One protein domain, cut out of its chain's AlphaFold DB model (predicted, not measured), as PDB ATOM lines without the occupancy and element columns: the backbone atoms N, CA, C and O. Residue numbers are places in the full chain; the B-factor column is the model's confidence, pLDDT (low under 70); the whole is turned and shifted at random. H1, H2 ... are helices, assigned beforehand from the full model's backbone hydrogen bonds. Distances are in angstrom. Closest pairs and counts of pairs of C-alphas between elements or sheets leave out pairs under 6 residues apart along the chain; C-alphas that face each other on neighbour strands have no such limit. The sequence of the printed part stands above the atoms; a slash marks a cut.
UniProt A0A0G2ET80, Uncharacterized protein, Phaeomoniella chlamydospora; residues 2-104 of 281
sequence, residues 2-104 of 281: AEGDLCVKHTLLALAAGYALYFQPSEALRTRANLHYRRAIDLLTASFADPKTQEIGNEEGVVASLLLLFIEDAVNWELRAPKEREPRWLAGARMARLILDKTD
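AT A GLANCE: This is residues 2 to 104 of the 281 residues of an uncharacterized protein of Phaeomoniella chlamydospora (UniProt A0A0G2ET80). Two helical hairpins, H1 with H2 and H4 with H5, pack together mainly through H1 and H4 as a flat slab, with short H3 at one end. H1, H2 and H4 make an up-and-down bundle, each running against the one before. The printed part has 103 residues with five named helices, H1 to H5, and no named strand: all helix, compact, radius of gyration of the C-alphas 14.1 A, spans 42 by 36 by 18 A.

HOW THE PARTS SIT: H1, residues 6 to 23, touches H2, residues 27 to 49, opposite ways at a shallow tilt of 30 degrees; closest C-alphas Ala 14 and Ala 33, 4.7 A. H3, residues 51 to 54, touches no helix. The hub H4, residues 60 to 75, touches H1 at Val 8 and Ser 65, closest C-alphas 4.9 A. H5, residues 88 to 102, touches H4; closest C-alphas Phe 70 and Trp 89, 4.2 A. Every O i to N i+4 pair is within hydrogen-bond range in H2, H4 and H5, and 13 of 14 in H1; H3 is too short.

IN THESE COORDINATES: H1 begins at C-alpha 6 (44.500, 35.778, 37.923); H2 is 33.2 A long; H5 ends at C-alpha 102 (52.505, 40.844, 17.076).

THE WHOLE: The printed part has no cut. The H4 to H5 link is long; residues 77 to 79 have pLDDT under 70.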
ATOM      1  N   ALA A   2      44.945  28.706  34.662       81.25
ATOM      2  CA  ALA A   2      44.109  29.451  35.625       81.25
ATOM      3  C   ALA A   2      44.638  29.507  37.078       81.25
ATOM      4  O   ALA A   2      44.265  30.393  37.837       81.25
ATOM      5  N   GLU A   3      45.499  28.576  37.494       84.81
ATOM      6  CA  GLU A   3      46.135  28.631  38.819       84.81
ATOM      7  C   GLU A   3      47.254  29.681  38.906       84.81
ATOM      8  O   GLU A   3      47.482  30.230  39.980       84.81
ATOM      9  N   GLY A   4      47.922  29.978  37.784       86.50
ATOM     10  CA  GLY A   4      49.058  30.903  37.711       86.50
ATOM     11  C   GLY A   4      48.718  32.295  37.169       86.50
ATOM     12  O   GLY A   4      49.512  33.211  37.346       86.50
ATOM     13  N   ASP A   5      47.550  32.468  36.545       90.62
ATOM     14  CA  ASP A   5      47.104  33.739  35.965       90.62
ATOM     15  C   ASP A   5      45.734  34.148  36.534       90.62
ATOM     16  O   ASP A   5      44.717  33.474  36.335       90.62
ATOM     17  N   LEU A   6      45.708  35.268  37.267       93.38
ATOM     18  CA  LEU A   6      44.500  35.778  37.923       93.38
ATOM     19  C   LEU A   6      43.437  36.262  36.934       93.38
ATOM     20  O   LEU A   6      42.246  36.164  37.245       93.38
ATOM     21  N   CYS A   7      43.843  36.771  35.770       93.81
ATOM     22  CA  CYS A   7      42.917  37.199  34.731       93.81
ATOM     23  C   CYS A   7      42.179  35.973  34.185       93.81
ATOM     24  O   CYS A   7      40.950  35.915  34.270       93.81
ATOM     25  N   VAL A   8      42.930  34.933  33.798       94.69
ATOM     26  CA  VAL A   8      42.377  33.659  33.304       94.69
ATOM     27  C   VAL A   8      41.482  32.997  34.353       94.69
ATOM     28  O   VAL A   8      40.422  32.452  34.038       94.69
ATOM     29  N   LYS A   9      41.879  33.051  35.628       96.00
ATOM     30  CA  LYS A   9      41.069  32.537  36.737       96.00
ATOM     31  C   LYS A   9      39.713  33.228  36.815       96.00
ATOM     32  O   LYS A   9      38.686  32.565  36.949       96.00
ATOM     33  N   HIS A  10      39.704  34.557  36.785       96.31
ATOM     34  CA  HIS A  10      38.477  35.328  36.923       96.31
ATOM     35  C   HIS A  10      37.572  35.209  35.695       96.31
ATOM     36  O   HIS A  10      36.363  35.062  35.880       96.31
ATOM     37  N   THR A  11      38.121  35.153  34.478       94.31
ATOM     38  CA  THR A  11      37.328  34.870  33.270       94.31
ATOM     39  C   THR A  11      36.715  33.473  33.309       94.31
ATOM     40  O   THR A  11      35.530  33.321  33.023       94.31
ATOM     41  N   LEU A  12      37.475  32.455  33.728       94.75
ATOM     42  CA  LEU A  12      36.975  31.081  33.825       94.75
ATOM     43  C   LEU A  12      35.838  30.958  34.847       94.75
ATOM     44  O   LEU A  12      34.825  30.319  34.574       94.75
ATOM     45  N   LEU A  13      35.983  31.589  36.016       94.44
ATOM     46  CA  LEU A  13      34.944  31.586  37.049       94.44
ATOM     47  C   LEU A  13      33.688  32.347  36.610       94.44
ATOM     48  O   LEU A  13      32.584  31.912  36.931       94.44
ATOM     49  N   ALA A  14      33.841  33.456  35.879       92.56
ATOM     50  CA  ALA A  14      32.712  34.184  35.306       92.56
ATOM     51  C   ALA A  14      31.947  33.312  34.296       92.56
ATOM     52  O   ALA A  14      30.733  33.157  34.424       92.56
ATOM     53  N   LEU A  15      32.667  32.669  33.370       91.94
ATOM     54  CA  LEU A  15      32.095  31.756  32.379       91.94
ATOM     55  C   LEU A  15      31.373  30.570  33.036       91.94
ATOM     56  O   LEU A  15      30.215  30.295  32.729       91.94
ATOM     57  N   ALA A  16      32.036  29.881  33.969       92.75
ATOM     58  CA  ALA A  16      31.468  28.727  34.663       92.75
ATOM     59  C   ALA A  16      30.213  29.101  35.467       92.75
ATOM     60  O   ALA A  16      29.227  28.363  35.462       92.75
ATOM     61  N   ALA A  17      30.223  30.261  36.130       91.00
ATOM     62  CA  ALA A  17      29.055  30.759  36.844       91.00
ATOM     63  C   ALA A  17      27.909  31.128  35.886       91.00
ATOM     64  O   ALA A  17      26.759  30.840  36.210       91.00
ATOM     65  N   GLY A  18      28.209  31.697  34.712       87.56
ATOM     66  CA  GLY A  18      27.229  31.951  33.650       87.56
ATOM     67  C   GLY A  18      26.544  30.670  33.170       87.56
ATOM     68  O   GLY A  18      25.318  30.588  33.168       87.56
ATOM     69  N   TYR A  19      27.322  29.622  32.883       88.06
ATOM     70  CA  TYR A  19      26.773  28.305  32.546       88.06
ATOM     71  C   TYR A  19      25.906  27.724  33.666       88.06
ATOM     72  O   TYR A  19      24.813  27.229  33.408       88.06
ATOM     73  N   ALA A  20      26.360  27.787  34.918       90.38
ATOM     74  CA  ALA A  20      25.583  27.276  36.043       90.38
ATOM     75  C   ALA A  20      24.261  28.046  36.243       90.38
ATOM     76  O   ALA A  20      23.240  27.429  36.545       90.38
ATOM     77  N   LEU A  21      24.252  29.365  36.014       89.06
ATOM     78  CA  LEU A  21      23.041  30.193  36.067       89.06
ATOM     79  C   LEU A  21      22.006  29.811  35.011       89.06
ATOM     80  O   LEU A  21      20.813  29.917  35.288       89.06
ATOM     81  N   TYR A  22      22.454  29.348  33.841       84.75
ATOM     82  CA  TYR A  22      21.566  28.879  32.779       84.75
ATOM     83  C   TYR A  22      20.725  27.673  33.223       84.75
ATOM     84  O   TYR A  22      19.540  27.592  32.913       84.75
ATOM     85  N   PHE A  23      21.315  26.750  33.991       86.88
ATOM     86  CA  PHE A  23      20.601  25.581  34.519       86.88
ATOM     87  C   PHE A  23      19.846  25.877  35.816       86.88
ATOM     88  O   PHE A  23      18.766  25.331  36.042       86.88
ATOM     89  N   GLN A  24      20.417  26.716  36.684       89.75
ATOM     90  CA  GLN A  24      19.852  27.026  37.991       89.75
ATOM     91  C   GLN A  24      19.968  28.525  38.305       89.75
ATOM     92  O   GLN A  24      20.997  28.984  38.817       89.75
ATOM     93  N   PRO A  25      18.893  29.300  38.076       88.12
ATOM     94  CA  PRO A  25      18.862  30.715  38.417       88.12
ATOM     95  C   PRO A  25      19.116  30.939  39.916       88.12
ATOM     96  O   PRO A  25      18.455  30.354  40.773       88.12
ATOM     97  N   SER A  26      20.082  31.796  40.251       93.19
ATOM     98  CA  SER A  26      20.432  32.117  41.638       93.19
ATOM     99  C   SER A  26      21.035  33.513  41.747       93.19
ATOM    100  O   SER A  26      22.064  33.807  41.142       93.19
ATOM    101  N   GLU A  27      20.441  34.368  42.579       93.06
ATOM    102  CA  GLU A  27      20.902  35.751  42.745       93.06
ATOM    103  C   GLU A  27      22.310  35.845  43.344       93.06
ATOM    104  O   GLU A  27      23.142  36.657  42.929       93.06
ATOM    105  N   ALA A  28      22.604  34.970  44.305       93.38
ATOM    106  CA  ALA A  28      23.919  34.890  44.925       93.38
ATOM    107  C   ALA A  28      24.985  34.459  43.905       93.38
ATOM    108  O   ALA A  28      26.094  34.999  43.886       93.38
ATOM    109  N   LEU A  29      24.653  33.505  43.029       92.06
ATOM    110  CA  LEU A  29      25.548  33.084  41.955       92.06
ATOM    111  C   LEU A  29      25.717  34.186  40.903       92.06
ATOM    112  O   LEU A  29      26.849  34.461  40.521       92.06
ATOM    113  N   ARG A  30      24.638  34.884  40.530       90.69
ATOM    114  CA  ARG A  30      24.665  36.036  39.616       90.69
ATOM    115  C   ARG A  30      25.571  37.149  40.124       90.69
ATOM    116  O   ARG A  30      26.398  37.672  39.382       90.69
ATOM    117  N   THR A  31      25.476  37.469  41.410       92.75
ATOM    118  CA  THR A  31      26.335  38.474  42.048       92.75
ATOM    119  C   THR A  31      27.812  38.076  41.981       92.75
ATOM    120  O   THR A  31      28.660  38.901  41.640       92.75
ATOM    121  N   ARG A  32      28.135  36.801  42.243       92.00
ATOM    122  CA  ARG A  32      29.512  36.285  42.139       92.00
ATOM    123  C   ARG A  32      30.019  36.237  40.696       92.00
ATOM    124  O   ARG A  32      31.167  36.606  40.466       92.00
ATOM    125  N   ALA A  33      29.176  35.842  39.743       91.19
ATOM    126  CA  ALA A  33      29.501  35.846  38.317       91.19
ATOM    127  C   ALA A  33      29.894  37.256  37.862       91.19
ATOM    128  O   ALA A  33      30.991  37.463  37.349       91.19
ATOM    129  N   ASN A  34      29.057  38.248  38.180       91.38
ATOM    130  CA  ASN A  34      29.311  39.653  37.864       91.38
ATOM    131  C   ASN A  34      30.570  40.200  38.551       91.38
ATOM    132  O   ASN A  34      31.298  40.993  37.957       91.38
ATOM    133  N   LEU A  35      30.849  39.790  39.793       94.31
ATOM    134  CA  LEU A  35      32.079  40.171  40.488       94.31
ATOM    135  C   LEU A  35      33.321  39.642  39.761       94.31
ATOM    136  O   LEU A  35      34.276  40.390  39.558       94.31
ATOM    137  N   HIS A  36      33.318  38.363  39.379       95.06
ATOM    138  CA  HIS A  36      34.429  37.759  38.644       95.06
ATOM    139  C   HIS A  36      34.588  38.361  37.251       95.06
ATOM    140  O   HIS A  36      35.713  38.663  36.867       95.06
ATOM    141  N   TYR A  37      33.482  38.628  36.557       92.56
ATOM    142  CA  TYR A  37      33.497  39.310  35.269       92.56
ATOM    143  C   TYR A  37      34.153  40.692  35.374       92.56
ATOM    144  O   TYR A  37      35.105  40.972  34.656       92.56
ATOM    145  N   ARG A  38      33.729  41.537  36.326       93.50
ATOM    146  CA  ARG A  38      34.332  42.871  36.518       93.50
ATOM    147  C   ARG A  38      35.826  42.787  36.814       93.50
ATOM    148  O   ARG A  38      36.606  43.465  36.161       93.50
ATOM    149  N   ARG A  39      36.231  41.896  37.726       95.50
ATOM    150  CA  ARG A  39      37.654  41.684  38.039       95.50
ATOM    151  C   ARG A  39      38.457  41.226  36.828       95.50
ATOM    152  O   ARG A  39      39.592  41.657  36.667       95.50
ATOM    153  N   ALA A  40      37.889  40.356  35.996       94.31
ATOM    154  CA  ALA A  40      38.528  39.933  34.760       94.31
ATOM    155  C   ALA A  40      38.725  41.108  33.795       94.31
ATOM    156  O   ALA A  40      39.813  41.256  33.255       94.31
ATOM    157  N   ILE A  41      37.717  41.968  33.622       92.69
ATOM    158  CA  ILE A  41      37.829  43.163  32.776       92.69
ATOM    159  C   ILE A  41      38.877  44.140  33.320       92.69
ATOM    160  O   ILE A  41      39.688  44.639  32.540       92.69
ATOM    161  N   ASP A  42      38.909  44.381  34.632       94.81
ATOM    162  CA  ASP A  42      39.899  45.266  35.258       94.81
ATOM    163  C   ASP A  42      41.329  44.749  35.030       94.81
ATOM    164  O   ASP A  42      42.213  45.502  34.618       94.81
ATOM    165  N   LEU A  43      41.548  43.444  35.239       94.69
ATOM    166  CA  LEU A  43      42.843  42.798  35.015       94.69
ATOM    167  C   LEU A  43      43.237  42.800  33.538       94.69
ATOM    168  O   LEU A  43      44.368  43.143  33.218       94.69
ATOM    169  N   LEU A  44      42.309  42.477  32.637       92.31
ATOM    170  CA  LEU A  44      42.562  42.476  31.199       92.31
ATOM    171  C   LEU A  44      42.917  43.882  30.693       92.31
ATOM    172  O   LEU A  44      43.835  44.044  29.894       92.31
ATOM    173  N   THR A  45      42.227  44.903  31.206       92.06
ATOM    174  CA  THR A  45      42.514  46.311  30.903       92.06
ATOM    175  C   THR A  45      43.914  46.698  31.374       92.06
ATOM    176  O   THR A  45      44.652  47.341  30.628       92.06
ATOM    177  N   ALA A  46      44.307  46.276  32.580       92.00
ATOM    178  CA  ALA A  46      45.658  46.493  33.085       92.00
ATOM    179  C   ALA A  46      46.712  45.780  32.221       92.00
ATOM    180  O   ALA A  46      47.721  46.391  31.879       92.00
ATOM    181  N   SER A  47      46.457  44.537  31.799       90.31
ATOM    182  CA  SER A  47      47.368  43.788  30.928       90.31
ATOM    183  C   SER A  47      47.521  44.423  29.544       90.31
ATOM    184  O   SER A  47      48.610  44.413  28.985       90.31
ATOM    185  N   PHE A  48      46.473  45.033  28.979       87.56
ATOM    186  CA  PHE A  48      46.610  45.773  27.717       87.56
ATOM    187  C   PHE A  48      47.439  47.050  27.844       87.56
ATOM    188  O   PHE A  48      48.048  47.477  26.862       87.56
ATOM    189  N   ALA A  49      47.456  47.659  29.029       88.44
ATOM    190  CA  ALA A  49      48.280  48.825  29.311       88.44
ATOM    191  C   ALA A  49      49.750  48.462  29.594       88.44
ATOM    192  O   ALA A  49      50.598  49.352  29.529       88.44
ATOM    193  N   ASP A  50      50.060  47.196  29.894       89.12
ATOM    194  CA  ASP A  50      51.423  46.725  30.146       89.12
ATOM    195  C   ASP A  50      52.119  46.311  28.832       89.12
ATOM    196  O   ASP A  50      51.726  45.323  28.201       89.12
ATOM    197  N   PRO A  51      53.194  47.005  28.413       85.88
ATOM    198  CA  PRO A  51      53.958  46.619  27.231       85.88
ATOM    199  C   PRO A  51      54.519  45.194  27.304       85.88
ATOM    200  O   PRO A  51      54.666  44.553  26.265       85.88
ATOM    201  N   LYS A  52      54.792  44.666  28.508       85.56
ATOM    202  CA  LYS A  52      55.358  43.319  28.685       85.56
ATOM    203  C   LYS A  52      54.439  42.215  28.191       85.56
ATOM    204  O   LYS A  52      54.909  41.166  27.760       85.56
ATOM    205  N   THR A  53      53.131  42.442  28.245       81.19
ATOM    206  CA  THR A  53      52.121  41.504  27.747       81.19
ATOM    207  C   THR A  53      52.148  41.381  26.221       81.19
ATOM    208  O   THR A  53      51.670  40.390  25.676       81.19
ATOM    209  N   GLN A  54      52.729  42.362  25.525       77.56
ATOM    210  CA  GLN A  54      52.921  42.341  24.072       77.56
ATOM    211  C   GLN A  54      54.301  41.799  23.666       77.56
ATOM    212  O   GLN A  54      54.658  41.847  22.491       77.56
ATOM    213  N   GLU A  55      55.094  41.292  24.612       84.38
ATOM    214  CA  GLU A  55      56.343  40.602  24.303       84.38
ATOM    215  C   GLU A  55      56.074  39.142  23.912       84.38
ATOM    216  O   GLU A  55      55.176  38.485  24.442       84.38
ATOM    217  N   ILE A  56      56.897  38.620  23.001       83.94
ATOM    218  CA  ILE A  56      56.829  37.231  22.530       83.94
ATOM    219  C   ILE A  56      56.910  36.262  23.720       83.94
ATOM    220  O   ILE A  56      57.941  36.202  24.394       83.94
ATOM    221  N   GLY A  57      55.853  35.472  23.924       79.94
ATOM    222  CA  GLY A  57      55.754  34.439  24.958       79.94
ATOM    223  C   GLY A  57      54.972  34.854  26.208       79.94
ATOM    224  O   GLY A  57      54.689  33.995  27.042       79.94
ATOM    225  N   ASN A  58      54.596  36.128  26.343       85.62
ATOM    226  CA  ASN A  58      53.849  36.641  27.498       85.62
ATOM    227  C   ASN A  58      52.352  36.848  27.210       85.62
ATOM    228  O   ASN A  58      51.599  37.264  28.093       85.62
ATOM    229  N   GLU A  59      51.894  36.558  25.992       89.81
ATOM    230  CA  GLU A  59      50.526  36.833  25.555       89.81
ATOM    231  C   GLU A  59      49.497  35.804  26.037       89.81
ATOM    232  O   GLU A  59      48.294  36.078  26.028       89.81
ATOM    233  N   GLU A  60      49.941  34.604  26.426       90.94
ATOM    234  CA  GLU A  60      49.071  33.431  26.581       90.94
ATOM    235  C   GLU A  60      47.897  33.671  27.529       90.94
ATOM    236  O   GLU A  60      46.772  33.278  27.220       90.94
ATOM    237  N   GLY A  61      48.147  34.334  28.662       91.81
ATOM    238  CA  GLY A  61      47.129  34.629  29.668       91.81
ATOM    239  C   GLY A  61      46.060  35.600  29.167       91.81
ATOM    240  O   GLY A  61      44.863  35.386  29.377       91.81
ATOM    241  N   VAL A  62      46.470  36.633  28.429       93.25
ATOM    242  CA  VAL A  62      45.550  37.610  27.833       93.25
ATOM    243  C   VAL A  62      44.758  37.000  26.689       93.25
ATOM    244  O   VAL A  62      43.538  37.161  26.644       93.25
ATOM    245  N   VAL A  63      45.413  36.244  25.808       94.12
ATOM    246  CA  VAL A  63      44.738  35.532  24.716       94.12
ATOM    247  C   VAL A  63      43.739  34.520  25.285       94.12
ATOM    248  O   VAL A  63      42.586  34.509  24.863       94.12
ATOM    249  N   ALA A  64      44.114  33.728  26.293       94.12
ATOM    250  CA  ALA A  64      43.200  32.793  26.955       94.12
ATOM    251  C   ALA A  64      42.013  33.497  27.626       94.12
ATOM    252  O   ALA A  64      40.883  33.017  27.557       94.12
ATOM    253  N   SER A  65      42.250  34.645  28.260       94.25
ATOM    254  CA  SER A  65      41.195  35.438  28.898       94.25
ATOM    255  C   SER A  65      40.201  35.986  27.872       94.25
ATOM    256  O   SER A  65      38.993  35.857  28.063       94.25
ATOM    257  N   LEU A  66      40.692  36.525  26.749       93.81
ATOM    258  CA  LEU A  66      39.856  36.929  25.614       93.81
ATOM    259  C   LEU A  66      39.068  35.747  25.046       93.81
ATOM    260  O   LEU A  66      37.886  35.897  24.733       93.81
ATOM    261  N   LEU A  67      39.698  34.570  24.964       92.12
ATOM    262  CA  LEU A  67      39.038  33.349  24.522       92.12
ATOM    263  C   LEU A  67      37.858  32.983  25.438       92.12
ATOM    264  O   LEU A  67      36.729  32.803  24.996       92.12
ATOM    265  N   LEU A  68      38.081  32.950  26.747       92.19
ATOM    266  CA  LEU A  68      37.026  32.633  27.708       92.19
ATOM    267  C   LEU A  68      35.889  33.669  27.702       92.19
ATOM    268  O   LEU A  68      34.725  33.293  27.826       92.19
ATOM    269  N   LEU A  69      36.210  34.954  27.520       89.50
ATOM    270  CA  LEU A  69      35.213  36.023  27.433       89.50
ATOM    271  C   LEU A  69      34.385  35.968  26.144       89.50
ATOM    272  O   LEU A  69      33.199  36.281  26.191       89.50
ATOM    273  N   PHE A  70      34.948  35.548  25.003       87.31
ATOM    274  CA  PHE A  70      34.112  35.353  23.811       87.31
ATOM    275  C   PHE A  70      33.116  34.206  24.029       87.31
ATOM    276  O   PHE A  70      31.974  34.317  23.586       87.31
ATOM    277  N   ILE A  71      33.526  33.108  24.686       87.06
ATOM    278  CA  ILE A  71      32.620  31.978  24.970       87.06
ATOM    279  C   ILE A  71      31.501  32.463  25.891       87.06
ATOM    280  O   ILE A  71      30.337  32.131  25.681       87.06
ATOM    281  N   GLU A  72      31.843  33.290  26.877       86.12
ATOM    282  CA  GLU A  72      30.881  33.905  27.786       86.12
ATOM    283  C   GLU A  72      29.845  34.754  27.027       86.12
ATOM    284  O   GLU A  72      28.649  34.535  27.216       86.12
ATOM    285  N   ASP A  73      30.271  35.604  26.086       84.00
ATOM    286  CA  ASP A  73      29.376  36.405  25.225       84.00
ATOM    287  C   ASP A  73      28.518  35.530  24.285       84.00
ATOM    288  O   ASP A  73      27.367  35.856  23.972       84.00
ATOM    289  N   ALA A  74      29.047  34.383  23.844       78.62
ATOM    290  CA  ALA A  74      28.303  33.430  23.024       78.62
ATOM    291  C   ALA A  74      27.177  32.740  23.816       78.62
ATOM    292  O   ALA A  74      26.074  32.581  23.279       78.62
ATOM    293  N   VAL A  75      27.450  32.371  25.074       78.94
ATOM    294  CA  VAL A  75      26.522  31.693  25.995       78.94
ATOM    295  C   VAL A  75      25.473  32.658  26.537       78.94
ATOM    296  O   VAL A  75      24.283  32.345  26.519       78.94
ATOM    297  N   ASN A  76      25.882  33.857  26.953       78.00
ATOM    298  CA  ASN A  76      24.991  34.887  27.486       78.00
ATOM    299  C   ASN A  76      24.397  35.739  26.360       78.00
ATOM    300  O   ASN A  76      24.519  36.963  26.329       78.00
ATOM    301  N   TRP A  77      23.719  35.071  25.424       67.12
ATOM    302  CA  TRP A  77      23.172  35.680  24.211       67.12
ATOM    303  C   TRP A  77      22.178  36.826  24.477       67.12
ATOM    304  O   TRP A  77      22.007  37.697  23.624       67.12
ATOM    305  N   GLU A  78      21.564  36.857  25.658       63.28
ATOM    306  CA  GLU A  78      20.662  37.920  26.120       63.28
ATOM    307  C   GLU A  78      21.382  39.254  26.385       63.28
ATOM    308  O   GLU A  78      20.753  40.311  26.381       63.28
ATOM    309  N   LEU A  79      22.704  39.225  26.586       68.50
ATOM    310  CA  LEU A  79      23.546  40.396  26.869       68.50
ATOM    311  C   LEU A  79      24.308  40.904  25.636       68.50
ATOM    312  O   LEU A  79      25.211  41.741  25.760       68.50
ATOM    313  N   ARG A  80      23.953  40.403  24.445       71.00
ATOM    314  CA  ARG A  80      24.629  40.741  23.191       71.00
ATOM    315  C   ARG A  80      24.549  42.229  22.883       71.00
ATOM    316  O   ARG A  80      23.585  42.926  23.201       71.00
ATOM    317  N   ALA A  81      25.589  42.703  22.206       71.69
ATOM    318  CA  ALA A  81      25.601  44.044  21.647       71.69
ATOM    319  C   ALA A  81      24.396  44.266  20.701       71.69
ATOM    320  O   ALA A  81      23.905  43.306  20.097       71.69
ATOM    321  N   PRO A  82      23.929  45.521  20.546       78.38
ATOM    322  CA  PRO A  82      22.917  45.874  19.551       78.38
ATOM    323  C   PRO A  82      23.296  45.387  18.148       78.38
ATOM    324  O   PRO A  82      24.482  45.307  17.824       78.38
ATOM    325  N   LYS A  83      22.294  45.104  17.304       73.75
ATOM    326  CA  LYS A  83      22.481  44.508  15.967       73.75
ATOM    327  C   LYS A  83      23.356  45.355  15.039       73.75
ATOM    328  O   LYS A  83      23.933  44.831  14.094       73.75
ATOM    329  N   GLU A  84      23.445  46.652  15.302       77.56
ATOM    330  CA  GLU A  84      24.184  47.634  14.512       77.56
ATOM    331  C   GLU A  84      25.679  47.671  14.859       77.56
ATOM    332  O   GLU A  84      26.450  48.369  14.201       77.56
ATOM    333  N   ARG A  85      26.103  46.960  15.910       81.38
ATOM    334  CA  ARG A  85      27.501  46.893  16.341       81.38
ATOM    335  C   ARG A  85      28.093  45.526  16.041       81.38
ATOM    336  O   ARG A  85      27.403  44.511  16.048       81.38
ATOM    337  N   GLU A  86      29.405  45.513  15.827       83.12
ATOM    338  CA  GLU A  86      30.154  44.264  15.780       83.12
ATOM    339  C   GLU A  86      29.926  43.467  17.079       83.12
ATOM    340  O   GLU A  86      30.032  44.043  18.172       83.12
ATOM    341  N   PRO A  87      29.598  42.165  16.988       86.06
ATOM    342  CA  PRO A  87      29.466  41.324  18.166       86.06
ATOM    343  C   PRO A  87      30.753  41.323  18.998       86.06
ATOM    344  O   PRO A  87      31.856  41.254  18.452       86.06
ATOM    345  N   ARG A  88      30.621  41.367  20.328       86.69
ATOM    346  CA  ARG A  88      31.777  41.449  21.234       86.69
ATOM    347  C   ARG A  88      32.677  40.227  21.114       86.69
ATOM    348  O   ARG A  88      33.892  40.396  21.112       86.69
ATOM    349  N   TRP A  89      32.101  39.035  20.943       87.25
ATOM    350  CA  TRP A  89      32.878  37.820  20.690       87.25
ATOM    351  C   TRP A  89      33.800  37.951  19.464       87.25
ATOM    352  O   TRP A  89      34.953  37.526  19.518       87.25
ATOM    353  N   LEU A  90      33.334  38.594  18.386       87.19
ATOM    354  CA  LEU A  90      34.114  38.776  17.160       87.19
ATOM    355  C   LEU A  90      35.204  39.837  17.347       87.19
ATOM    356  O   LEU A  90      36.349  39.628  16.948       87.19
ATOM    357  N   ALA A  91      34.870  40.950  18.003       87.81
ATOM    358  CA  ALA A  91      35.849  41.977  18.352       87.81
ATOM    359  C   ALA A  91      36.965  41.408  19.253       87.81
ATOM    360  O   ALA A  91      38.144  41.686  19.031       87.81
ATOM    361  N   GLY A  92      36.604  40.565  20.227       89.38
ATOM    362  CA  GLY A  92      37.548  39.869  21.103       89.38
ATOM    363  C   GLY A  92      38.457  38.899  20.349       89.38
ATOM    364  O   GLY A  92      39.670  38.928  20.551       89.38
ATOM    365  N   ALA A  93      37.904  38.098  19.431       90.25
ATOM    366  CA  ALA A  93      38.688  37.190  18.591       90.25
ATOM    367  C   ALA A  93      39.703  37.944  17.717       90.25
ATOM    368  O   ALA A  93      40.875  37.575  17.669       90.25
ATOM    369  N   ARG A  94      39.296  39.057  17.095       89.56
ATOM    370  CA  ARG A  94      40.202  39.903  16.301       89.56
ATOM    371  C   ARG A  94      41.281  40.564  17.141       89.56
ATOM    372  O   ARG A  94      42.422  40.650  16.706       89.56
ATOM    373  N   MET A  95      40.947  41.009  18.349       90.00
ATOM    374  CA  MET A  95      41.941  41.551  19.271       90.00
ATOM    375  C   MET A  95      42.966  40.485  19.673       90.00
ATOM    376  O   MET A  95      44.164  40.747  19.623       90.00
ATOM    377  N   ALA A  96      42.511  39.271  19.992       92.44
ATOM    378  CA  ALA A  96      43.391  38.146  20.291       92.44
ATOM    379  C   ALA A  96      44.282  37.782  19.091       92.44
ATOM    380  O   ALA A  96      45.472  37.529  19.266       92.44
ATOM    381  N   ARG A  97      43.731  37.824  17.871       91.75
ATOM    382  CA  ARG A  97      44.482  37.619  16.626       91.75
ATOM    383  C   ARG A  97      45.592  38.652  16.468       91.75
ATOM    384  O   ARG A  97      46.734  38.267  16.281       91.75
ATOM    385  N   LEU A  98      45.277  39.939  16.614       89.38
ATOM    386  CA  LEU A  98      46.262  41.022  16.504       89.38
ATOM    387  C   LEU A  98      47.396  40.892  17.526       89.38
ATOM    388  O   LEU A  98      48.528  41.268  17.239       89.38
ATOM    389  N   ILE A  99      47.101  40.376  18.721       90.56
ATOM    390  CA  ILE A  99      48.130  40.086  19.723       90.56
ATOM    391  C   ILE A  99      49.017  38.941  19.234       90.56
ATOM    392  O   ILE A  99      50.227  39.111  19.208       90.56
ATOM    393  N   LEU A 100      48.433  37.830  18.775       90.75
ATOM    394  CA  LEU A 100      49.184  36.684  18.247       90.75
ATOM    395  C   LEU A 100      50.026  37.024  17.011       90.75
ATOM    396  O   LEU A 100      51.110  36.465  16.861       90.75
ATOM    397  N   ASP A 101      49.542  37.928  16.156       88.06
ATOM    398  CA  ASP A 101      50.283  38.439  14.999       88.06
ATOM    399  C   ASP A 101      51.527  39.222  15.465       88.06
ATOM    400  O   ASP A 101      52.618  39.026  14.938       88.06
ATOM    401  N   LYS A 102      51.393  40.062  16.502       86.75
ATOM    402  CA  LYS A 102      52.505  40.844  17.076       86.75
ATOM    403  C   LYS A 102      53.484  40.015  17.901       86.75
ATOM    404  O   LYS A 102      54.658  40.359  17.985       86.75
ATOM    405  N   THR A 103      53.001  38.964  18.553       87.69
ATOM    406  CA  THR A 103      53.804  38.101  19.422       87.69
ATOM    407  C   THR A 103      54.191  36.798  18.734       87.69
ATOM    408  O   THR A 103      54.485  35.818  19.419       87.69
ATOM    409  N   ASP A 104      54.193  36.753  17.396       85.31
ATOM    410  CA  ASP A 104      54.580  35.557  16.652       85.31
ATOM    411  C   ASP A 104      56.066  35.237  16.907       85.31
ATOM    412  O   ASP A 104      56.953  35.956  16.431       85.31
TER     413      ASP A 104